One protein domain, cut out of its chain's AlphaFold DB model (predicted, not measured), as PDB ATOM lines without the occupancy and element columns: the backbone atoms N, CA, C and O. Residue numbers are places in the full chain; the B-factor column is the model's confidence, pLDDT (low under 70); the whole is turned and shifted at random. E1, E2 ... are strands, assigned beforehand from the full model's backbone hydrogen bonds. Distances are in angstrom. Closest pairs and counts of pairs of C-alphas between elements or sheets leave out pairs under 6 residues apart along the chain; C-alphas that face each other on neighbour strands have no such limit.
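What this domain is: This is residues 21 to 86 of the 86 residues of the protein "DUF1963 domain-containing protein" of Macrococcus canis (UniProt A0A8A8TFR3). There is little regular structure: one two-stranded hairpin, E1 and E2, runs through the middle, with long loops round it. Residues 21 to 59 loop past the hairpin before E1, and residues 66 to 80 loop out between the strands. The 66 printed residues hold no named helix; the class is all strand, E1 then E2, antiparallel, with only 11 residues. The whole is only just loose, close to compact, with a radius of gyration of the C-alphas of 13.2 A and spans of 38 by 30 by 22 A.

How they stand to each other: Residues 36 to 37 pair antiparallel with residues 62 to 63 of E1, residues 60 to 65. E1 and E2, residues 81 to 85, form an antiparallel hairpin at 167 degrees; N 64 and O 82 are within hydrogen-bond range at 2.8 A.

Where its parts are: E1 is 14.8 A long and begins at C-alpha 60 (-1.431, 0.041, 132.177). E2 is 13.5 A long and ends at C-alpha 85 (-3.846, 0.859, 135.951).

The domain as a whole: The C-alphas farthest apart, of Asp 54 and Lys 73, are 38.5 A apart. The printed part has no cut. The link from E1 to E2 is long, and its residues 74 to 75 have pLDDT under 70.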
ATOM      1  N   HIS A  21      13.082  10.586 143.220       93.25
ATOM      2  CA  HIS A  21      12.969  11.341 141.979       93.25
ATOM      3  C   HIS A  21      13.157  10.389 140.795       93.25
ATOM      4  O   HIS A  21      14.250   9.862 140.590       93.25
ATOM      5  N   ILE A  22      12.108  10.194 139.999       92.38
ATOM      6  CA  ILE A  22      12.138   9.318 138.824       92.38
ATOM      7  C   ILE A  22      12.479  10.151 137.590       92.38
ATOM      8  O   ILE A  22      11.807  11.138 137.300       92.38
ATOM      9  N   LYS A  23      13.523   9.750 136.862       94.06
ATOM     10  CA  LYS A  23      13.890  10.330 135.565       94.06
ATOM     11  C   LYS A  23      13.601   9.313 134.472       94.06
ATOM     12  O   LYS A  23      13.955   8.146 134.617       94.06
ATOM     13  N   THR A  24      12.977   9.760 133.394       92.81
ATOM     14  CA  THR A  24      12.557   8.902 132.284       92.81
ATOM     15  C   THR A  24      13.398   9.153 131.046       92.81
ATOM     16  O   THR A  24      13.847  10.269 130.796       92.81
ATOM     17  N   TYR A  25      13.570   8.103 130.257       92.56
ATOM     18  CA  TYR A  25      14.196   8.120 128.945       92.56
ATOM     19  C   TYR A  25      13.541   7.025 128.101       92.56
ATOM     20  O   TYR A  25      13.001   6.058 128.647       92.56
ATOM     21  N   GLU A  26      13.550   7.195 126.784       92.62
ATOM     22  CA  GLU A  26      13.035   6.176 125.877       92.62
ATOM     23  C   GLU A  26      13.942   4.947 125.913       92.62
ATOM     24  O   GLU A  26      15.154   5.035 125.716       92.62
ATOM     25  N   GLN A  27      13.345   3.799 126.209       89.19
ATOM     26  CA  GLN A  27      14.023   2.512 126.266       89.19
ATOM     27  C   GLN A  27      13.002   1.399 126.047       89.19
ATOM     28  O   GLN A  27      11.858   1.495 126.497       89.19
ATOM     29  N   VAL A  28      13.426   0.327 125.384       87.44
ATOM     30  CA  VAL A  28      12.652  -0.914 125.336       87.44
ATOM     31  C   VAL A  28      13.089  -1.761 126.533       87.44
ATOM     32  O   VAL A  28      14.279  -2.062 126.631       87.44
ATOM     33  N   PRO A  29      12.179  -2.125 127.455       88.00
ATOM     34  CA  PRO A  29      12.538  -2.962 128.592       88.00
ATOM     35  C   PRO A  29      13.024  -4.331 128.106       88.00
ATOM     36  O   PRO A  29      12.409  -4.947 127.233       88.00
ATOM     37  N   THR A  30      14.122  -4.805 128.689       92.25
ATOM     38  CA  THR A  30      14.671  -6.143 128.428       92.25
ATOM     39  C   THR A  30      13.831  -7.208 129.123       92.25
ATOM     40  O   THR A  30      13.620  -8.291 128.574       92.25
ATOM     41  N   TYR A  31      13.312  -6.897 130.315       93.50
ATOM     42  CA  TYR A  31      12.504  -7.822 131.103       93.50
ATOM     43  C   TYR A  31      11.134  -7.233 131.441       93.50
ATOM     44  O   TYR A  31      10.968  -6.043 131.709       93.50
ATOM     45  N   VAL A  32      10.113  -8.092 131.486       92.50
ATOM     46  CA  VAL A  32       8.729  -7.651 131.713       92.50
ATOM     47  C   VAL A  32       8.516  -7.029 133.105       92.50
ATOM     48  O   VAL A  32       7.652  -6.165 133.257       92.50
ATOM     49  N   TRP A  33       9.317  -7.395 134.108       92.88
ATOM     50  CA  TRP A  33       9.203  -6.891 135.484       92.88
ATOM     51  C   TRP A  33       9.943  -5.573 135.744       92.88
ATOM     52  O   TRP A  33       9.808  -5.036 136.839       92.88
ATOM     53  N   GLU A  34      10.684  -5.025 134.776       94.44
ATOM     54  CA  GLU A  34      11.412  -3.761 134.958       94.44
ATOM     55  C   GLU A  34      10.484  -2.581 135.279       94.44
ATOM     56  O   GLU A  34       9.300  -2.564 134.918       94.44
ATOM     57  N   SER A  35      11.048  -1.580 135.959       94.56
ATOM     58  CA  SER A  35      10.370  -0.310 136.212       94.56
ATOM     59  C   SER A  35      10.143   0.441 134.901       94.56
ATOM     60  O   SER A  35      11.099   0.703 134.171       94.56
ATOM     61  N   LYS A  36       8.896   0.808 134.599       95.00
ATOM     62  CA  LYS A  36       8.531   1.459 133.333       95.00
ATOM     63  C   LYS A  36       7.208   2.206 133.416       95.00
ATOM     64  O   LYS A  36       6.385   1.935 134.288       95.00
ATOM     65  N   PHE A  37       7.001   3.098 132.457       94.31
ATOM     66  CA  PHE A  37       5.731   3.768 132.201       94.31
ATOM     67  C   PHE A  37       5.163   3.247 130.880       94.31
ATOM     68  O   PHE A  37       5.871   3.245 129.875       94.31
ATOM     69  N   GLY A  38       3.908   2.801 130.886       91.31
ATOM     70  CA  GLY A  38       3.244   2.220 129.721       91.31
ATOM     71  C   GLY A  38       3.882   0.926 129.187       91.31
ATOM     72  O   GLY A  38       4.852   0.387 129.722       91.31
ATOM     73  N   GLY A  39       3.306   0.395 128.109       90.31
ATOM     74  CA  GLY A  39       3.705  -0.893 127.533       90.31
ATOM     75  C   GLY A  39       3.007  -2.084 128.196       90.31
ATOM     76  O   GLY A  39       1.866  -1.976 128.636       90.31
ATOM     77  N   LEU A  40       3.677  -3.240 128.233       90.94
ATOM     78  CA  LEU A  40       3.100  -4.482 128.755       90.94
ATOM     79  C   LEU A  40       3.493  -4.699 130.230       90.94
ATOM     80  O   LEU A  40       4.693  -4.839 130.497       90.94
ATOM     81  N   PRO A  41       2.547  -4.745 131.188       93.00
ATOM     82  CA  PRO A  41       2.863  -5.027 132.587       93.00
ATOM     83  C   PRO A  41       3.335  -6.468 132.792       93.00
ATOM     84  O   PRO A  41       2.995  -7.368 132.024       93.00
ATOM     85  N   TYR A  42       4.069  -6.698 133.878       93.88
ATOM     86  CA  TYR A  42       4.213  -8.037 134.429       93.88
ATOM     87  C   TYR A  42       2.886  -8.461 135.065       93.88
ATOM     88  O   TYR A  42       2.360  -7.775 135.942       93.88
ATOM     89  N   LEU A  43       2.360  -9.599 134.617       92.44
ATOM     90  CA  LEU A  43       1.177 -10.247 135.169       92.44
ATOM     91  C   LEU A  43       1.504 -11.735 135.372       92.44
ATOM     92  O   LEU A  43       1.915 -12.389 134.408       92.44
ATOM     93  N   PRO A  44       1.384 -12.279 136.596       90.50
ATOM     94  CA  PRO A  44       1.560 -13.709 136.836       90.50
ATOM     95  C   PRO A  44       0.596 -14.556 135.993       90.50
ATOM     96  O   PRO A  44      -0.517 -14.119 135.717       90.50
ATOM     97  N   HIS A  45       0.995 -15.777 135.629       88.25
ATOM     98  CA  HIS A  45       0.206 -16.649 134.744       88.25
ATOM     99  C   HIS A  45      -1.226 -16.903 135.229       88.25
ATOM    100  O   HIS A  45      -2.148 -16.907 134.419       88.25
ATOM    101  N   ASP A  46      -1.411 -17.064 136.539       93.19
ATOM    102  CA  ASP A  46      -2.720 -17.349 137.138       93.19
ATOM    103  C   ASP A  46      -3.482 -16.076 137.549       93.19
ATOM    104  O   ASP A  46      -4.577 -16.149 138.110       93.19
ATOM    105  N   ALA A  47      -2.913 -14.892 137.295       90.38
ATOM    106  CA  ALA A  47      -3.537 -13.622 137.631       90.38
ATOM    107  C   ALA A  47      -4.429 -13.123 136.488       90.38
ATOM    108  O   ALA A  47      -4.082 -13.187 135.311       90.38
ATOM    109  N   GLN A  48      -5.585 -12.573 136.851       91.06
ATOM    110  CA  GLN A  48      -6.474 -11.910 135.903       91.06
ATOM    111  C   GLN A  48      -6.028 -10.466 135.679       91.06
ATOM    112  O   GLN A  48      -5.560  -9.795 136.602       91.06
ATOM    113  N   SER A  49      -6.197  -9.980 134.449       91.12
ATOM    114  CA  SER A  49      -5.950  -8.573 134.140       91.12
ATOM    115  C   SER A  49      -6.926  -7.693 134.930       91.12
ATOM    116  O   SER A  49      -8.110  -8.036 135.008       91.12
ATOM    117  N   PRO A  50      -6.475  -6.583 135.536       92.12
ATOM    118  CA  PRO A  50      -7.354  -5.732 136.323       92.12
ATOM    119  C   PRO A  50      -8.422  -5.079 135.438       92.12
ATOM    120  O   PRO A  50      -8.127  -4.587 134.346       92.12
ATOM    121  N   THR A  51      -9.660  -5.048 135.929       95.88
ATOM    122  CA  THR A  51     -10.815  -4.488 135.218       95.88
ATOM    123  C   THR A  51     -11.527  -3.410 136.032       95.88
ATOM    124  O   THR A  51     -11.446  -3.374 137.259       95.88
ATOM    125  N   THR A  52     -12.278  -2.548 135.348       93.75
ATOM    126  CA  THR A  52     -13.287  -1.677 135.954       93.75
ATOM    127  C   THR A  52     -14.420  -2.503 136.570       93.75
ATOM    128  O   THR A  52     -14.528  -3.713 136.349       93.75
ATOM    129  N   GLN A  53     -15.312  -1.830 137.304       93.00
ATOM    130  CA  GLN A  53     -16.539  -2.438 137.836       93.00
ATOM    131  C   GLN A  53     -17.424  -3.046 136.734       93.00
ATOM    132  O   GLN A  53     -18.063  -4.065 136.962       93.00
ATOM    133  N   ASP A  54     -17.390  -2.478 135.526       95.12
ATOM    134  CA  ASP A  54     -18.141  -2.961 134.360       95.12
ATOM    135  C   ASP A  54     -17.408  -4.074 133.582       95.12
ATOM    136  O   ASP A  54     -17.812  -4.433 132.477       95.12
ATOM    137  N   GLY A  55     -16.287  -4.585 134.103       94.19
ATOM    138  CA  GLY A  55     -15.509  -5.658 133.476       94.19
ATOM    139  C   GLY A  55     -14.613  -5.220 132.311       94.19
ATOM    140  O   GLY A  55     -14.055  -6.070 131.622       94.19
ATOM    141  N   LYS A  56     -14.431  -3.914 132.075       95.12
ATOM    142  CA  LYS A  56     -13.494  -3.424 131.049       95.12
ATOM    143  C   LYS A  56     -12.069  -3.458 131.581       95.12
ATOM    144  O   LYS A  56     -11.824  -2.973 132.677       95.12
ATOM    145  N   GLN A  57     -11.127  -3.987 130.812       93.56
ATOM    146  CA  GLN A  57      -9.720  -4.020 131.210       93.56
ATOM    147  C   GLN A  57      -9.148  -2.606 131.401       93.56
ATOM    148  O   GLN A  57      -9.360  -1.738 130.555       93.56
ATOM    149  N   LEU A  58      -8.411  -2.397 132.495       94.62
ATOM    150  CA  LEU A  58      -7.706  -1.143 132.765       94.62
ATOM    151  C   LEU A  58      -6.490  -0.977 131.850       94.62
ATOM    152  O   LEU A  58      -5.814  -1.947 131.483       94.62
ATOM    153  N   HIS A  59      -6.162   0.273 131.542       92.56
ATOM    154  CA  HIS A  59      -4.943   0.615 130.829       92.56
ATOM    155  C   HIS A  59      -3.759   0.653 131.786       92.56
ATOM    156  O   HIS A  59      -3.820   1.253 132.855       92.56
ATOM    157  N   PHE A  60      -2.655   0.025 131.393       94.44
ATOM    158  CA  PHE A  60      -1.431   0.041 132.177       94.44
ATOM    159  C   PHE A  60      -0.757   1.417 132.131       94.44
ATOM    160  O   PHE A  60      -0.458   1.933 131.054       94.44
ATOM    161  N   VAL A  61      -0.475   1.983 133.306       95.44
ATOM    162  CA  VAL A  61       0.139   3.311 133.448       95.44
ATOM    163  C   VAL A  61       1.619   3.196 133.784       95.44
ATOM    164  O   VAL A  61       2.457   3.782 133.101       95.44
ATOM    165  N   ALA A  62       1.956   2.458 134.840       95.06
ATOM    166  CA  ALA A  62       3.328   2.338 135.312       95.06
ATOM    167  C   ALA A  62       3.529   1.092 136.169       95.06
ATOM    168  O   ALA A  62       2.597   0.609 136.812       95.06
ATOM    169  N   GLN A  63       4.768   0.617 136.214       94.88
ATOM    170  CA  GLN A  63       5.215  -0.460 137.082       94.88
ATOM    171  C   GLN A  63       6.538  -0.079 137.730       94.88
ATOM    172  O   GLN A  63       7.400   0.497 137.067       94.88
ATOM    173  N   TYR A  64       6.715  -0.442 138.998       94.31
ATOM    174  CA  TYR A  64       7.971  -0.274 139.719       94.31
ATOM    175  C   TYR A  64       8.463  -1.604 140.272       94.31
ATOM    176  O   TYR A  64       7.780  -2.260 141.062       94.31
ATOM    177  N   HIS A  65       9.683  -1.968 139.888       93.88
ATOM    178  CA  HIS A  65      10.437  -3.045 140.508       93.88
ATOM    179  C   HIS A  65      11.144  -2.499 141.746       93.88
ATOM    180  O   HIS A  65      12.094  -1.726 141.646       93.88
ATOM    181  N   LEU A  66      10.660  -2.864 142.931       91.88
ATOM    182  CA  LEU A  66      11.121  -2.258 144.180       91.88
ATOM    183  C   LEU A  66      12.539  -2.679 144.571       91.88
ATOM    184  O   LEU A  66      13.219  -1.918 145.252       91.88
ATOM    185  N   ASP A  67      13.008  -3.840 144.103       91.50
ATOM    186  CA  ASP A  67      14.346  -4.354 144.432       91.50
ATOM    187  C   ASP A  67      15.475  -3.438 143.924       91.50
ATOM    188  O   ASP A  67      16.581  -3.468 144.464       91.50
ATOM    189  N   VAL A  68      15.199  -2.631 142.891       90.25
ATOM    190  CA  VAL A  68      16.171  -1.720 142.264       90.25
ATOM    191  C   VAL A  68      15.970  -0.254 142.660       90.25
ATOM    192  O   VAL A  68      16.755   0.603 142.255       90.25
ATOM    193  N   LEU A  69      14.930   0.061 143.438       90.12
ATOM    194  CA  LEU A  69      14.689   1.427 143.898       90.12
ATOM    195  C   LEU A  69      15.601   1.800 145.079       90.12
ATOM    196  O   LEU A  69      15.976   0.939 145.881       90.12
ATOM    197  N   PRO A  70      15.935   3.096 145.244       90.25
ATOM    198  CA  PRO A  70      16.606   3.569 146.445       90.25
ATOM    199  C   PRO A  70      15.794   3.225 147.696       90.25
ATOM    200  O   PRO A  70      14.587   3.470 147.756       90.25
ATOM    201  N   LYS A  71      16.469   2.694 148.717       86.12
ATOM    202  CA  LYS A  71      15.832   2.384 149.998       86.12
ATOM    203  C   LYS A  71      15.505   3.678 150.733       86.12
ATOM    204  O   LYS A  71      16.404   4.459 151.031       86.12
ATOM    205  N   ILE A  72      14.232   3.863 151.054       83.81
ATOM    206  CA  ILE A  72      13.731   4.976 151.867       83.81
ATOM    207  C   ILE A  72      13.275   4.463 153.233       83.81
ATOM    208  O   ILE A  72      12.892   3.298 153.365       83.81
ATOM    209  N   LYS A  73      13.302   5.320 154.258       77.38
ATOM    210  CA  LYS A  73      12.988   4.919 155.649       77.38
ATOM    211  C   LYS A  73      11.492   4.714 155.920       77.38
ATOM    212  O   LYS A  73      11.115   4.301 157.013       77.38
ATOM    213  N   TRP A  74      10.639   5.023 154.951       65.19
ATOM    214  CA  TRP A  74       9.191   4.866 155.055       65.19
ATOM    215  C   TRP A  74       8.816   3.387 154.928       65.19
ATOM    216  O   TRP A  74       9.380   2.693 154.089       65.19
ATOM    217  N   GLY A  75       7.880   2.914 155.759       69.62
ATOM    218  CA  GLY A  75       7.497   1.503 155.950       69.62
ATOM    219  C   GLY A  75       6.838   0.793 154.759       69.62
ATOM    220  O   GLY A  75       5.909   0.015 154.948       69.62
ATOM    221  N   TYR A  76       7.293   1.060 153.540       73.50
ATOM    222  CA  TYR A  76       6.929   0.336 152.335       73.50
ATOM    223  C   TYR A  76       7.718  -0.966 152.217       73.50
ATOM    224  O   TYR A  76       8.855  -1.088 152.689       73.50
ATOM    225  N   HIS A  77       7.116  -1.926 151.518       80.31
ATOM    226  CA  HIS A  77       7.814  -3.123 151.075       80.31
ATOM    227  C   HIS A  77       9.036  -2.724 150.242       80.31
ATOM    228  O   HIS A  77       8.972  -1.828 149.413       80.31
ATOM    229  N   GLN A  78      10.166  -3.383 150.489       82.06
ATOM    230  CA  GLN A  78      11.437  -3.094 149.811       82.06
ATOM    231  C   GLN A  78      11.695  -4.056 148.643       82.06
ATOM    232  O   GLN A  78      12.796  -4.083 148.106       82.06
ATOM    233  N   LYS A  79      10.710  -4.905 148.320       87.00
ATOM    234  CA  LYS A  79      10.804  -5.955 147.308       87.00
ATOM    235  C   LYS A  79       9.490  -6.138 146.568       87.00
ATOM    236  O   LYS A  79       8.427  -5.851 147.120       87.00
ATOM    237  N   GLY A  80       9.577  -6.683 145.359       88.94
ATOM    238  CA  GLY A  80       8.423  -7.018 144.525       88.94
ATOM    239  C   GLY A  80       8.167  -6.022 143.398       88.94
ATOM    240  O   GLY A  80       8.977  -5.136 143.122       88.94
ATOM    241  N   CYS A  81       7.036  -6.206 142.722       91.06
ATOM    242  CA  CYS A  81       6.664  -5.473 141.520       91.06
ATOM    243  C   CYS A  81       5.266  -4.875 141.706       91.06
ATOM    244  O   CYS A  81       4.315  -5.611 141.967       91.06
ATOM    245  N   TYR A  82       5.155  -3.551 141.620       91.75
ATOM    246  CA  TYR A  82       3.894  -2.829 141.806       91.75
ATOM    247  C   TYR A  82       3.458  -2.207 140.493       91.75
ATOM    248  O   TYR A  82       4.217  -1.424 139.930       91.75
ATOM    249  N   SER A  83       2.236  -2.507 140.057       91.38
ATOM    250  CA  SER A  83       1.669  -2.026 138.796       91.38
ATOM    251  C   SER A  83       0.418  -1.186 139.038       91.38
ATOM    252  O   SER A  83      -0.410  -1.524 139.883       91.38
ATOM    253  N   PHE A  84       0.278  -0.105 138.276       91.25
ATOM    254  CA  PHE A  84      -0.843   0.832 138.332       91.25
ATOM    255  C   PHE A  84      -1.613   0.801 137.011       91.25
ATOM    256  O   PHE A  84      -1.003   0.845 135.936       91.25
ATOM    257  N   GLY A  85      -2.944   0.755 137.097       88.81
ATOM    258  CA  GLY A  85      -3.846   0.859 135.951       88.81
ATOM    259  C   GLY A  85      -4.853   2.001 136.105       88.81
ATOM    260  O   GLY A  85      -5.131   2.411 137.235       88.81
ATOM    261  N   CYS A  86      -5.376   2.506 134.984       84.31
ATOM    262  CA  CYS A  86      -6.430   3.524 134.915       84.31
ATOM    263  C   CYS A  86      -7.555   3.140 133.950       84.31
ATOM    264  O   CYS A  86      -7.266   2.431 132.956       84.31
TER     265      CYS A  86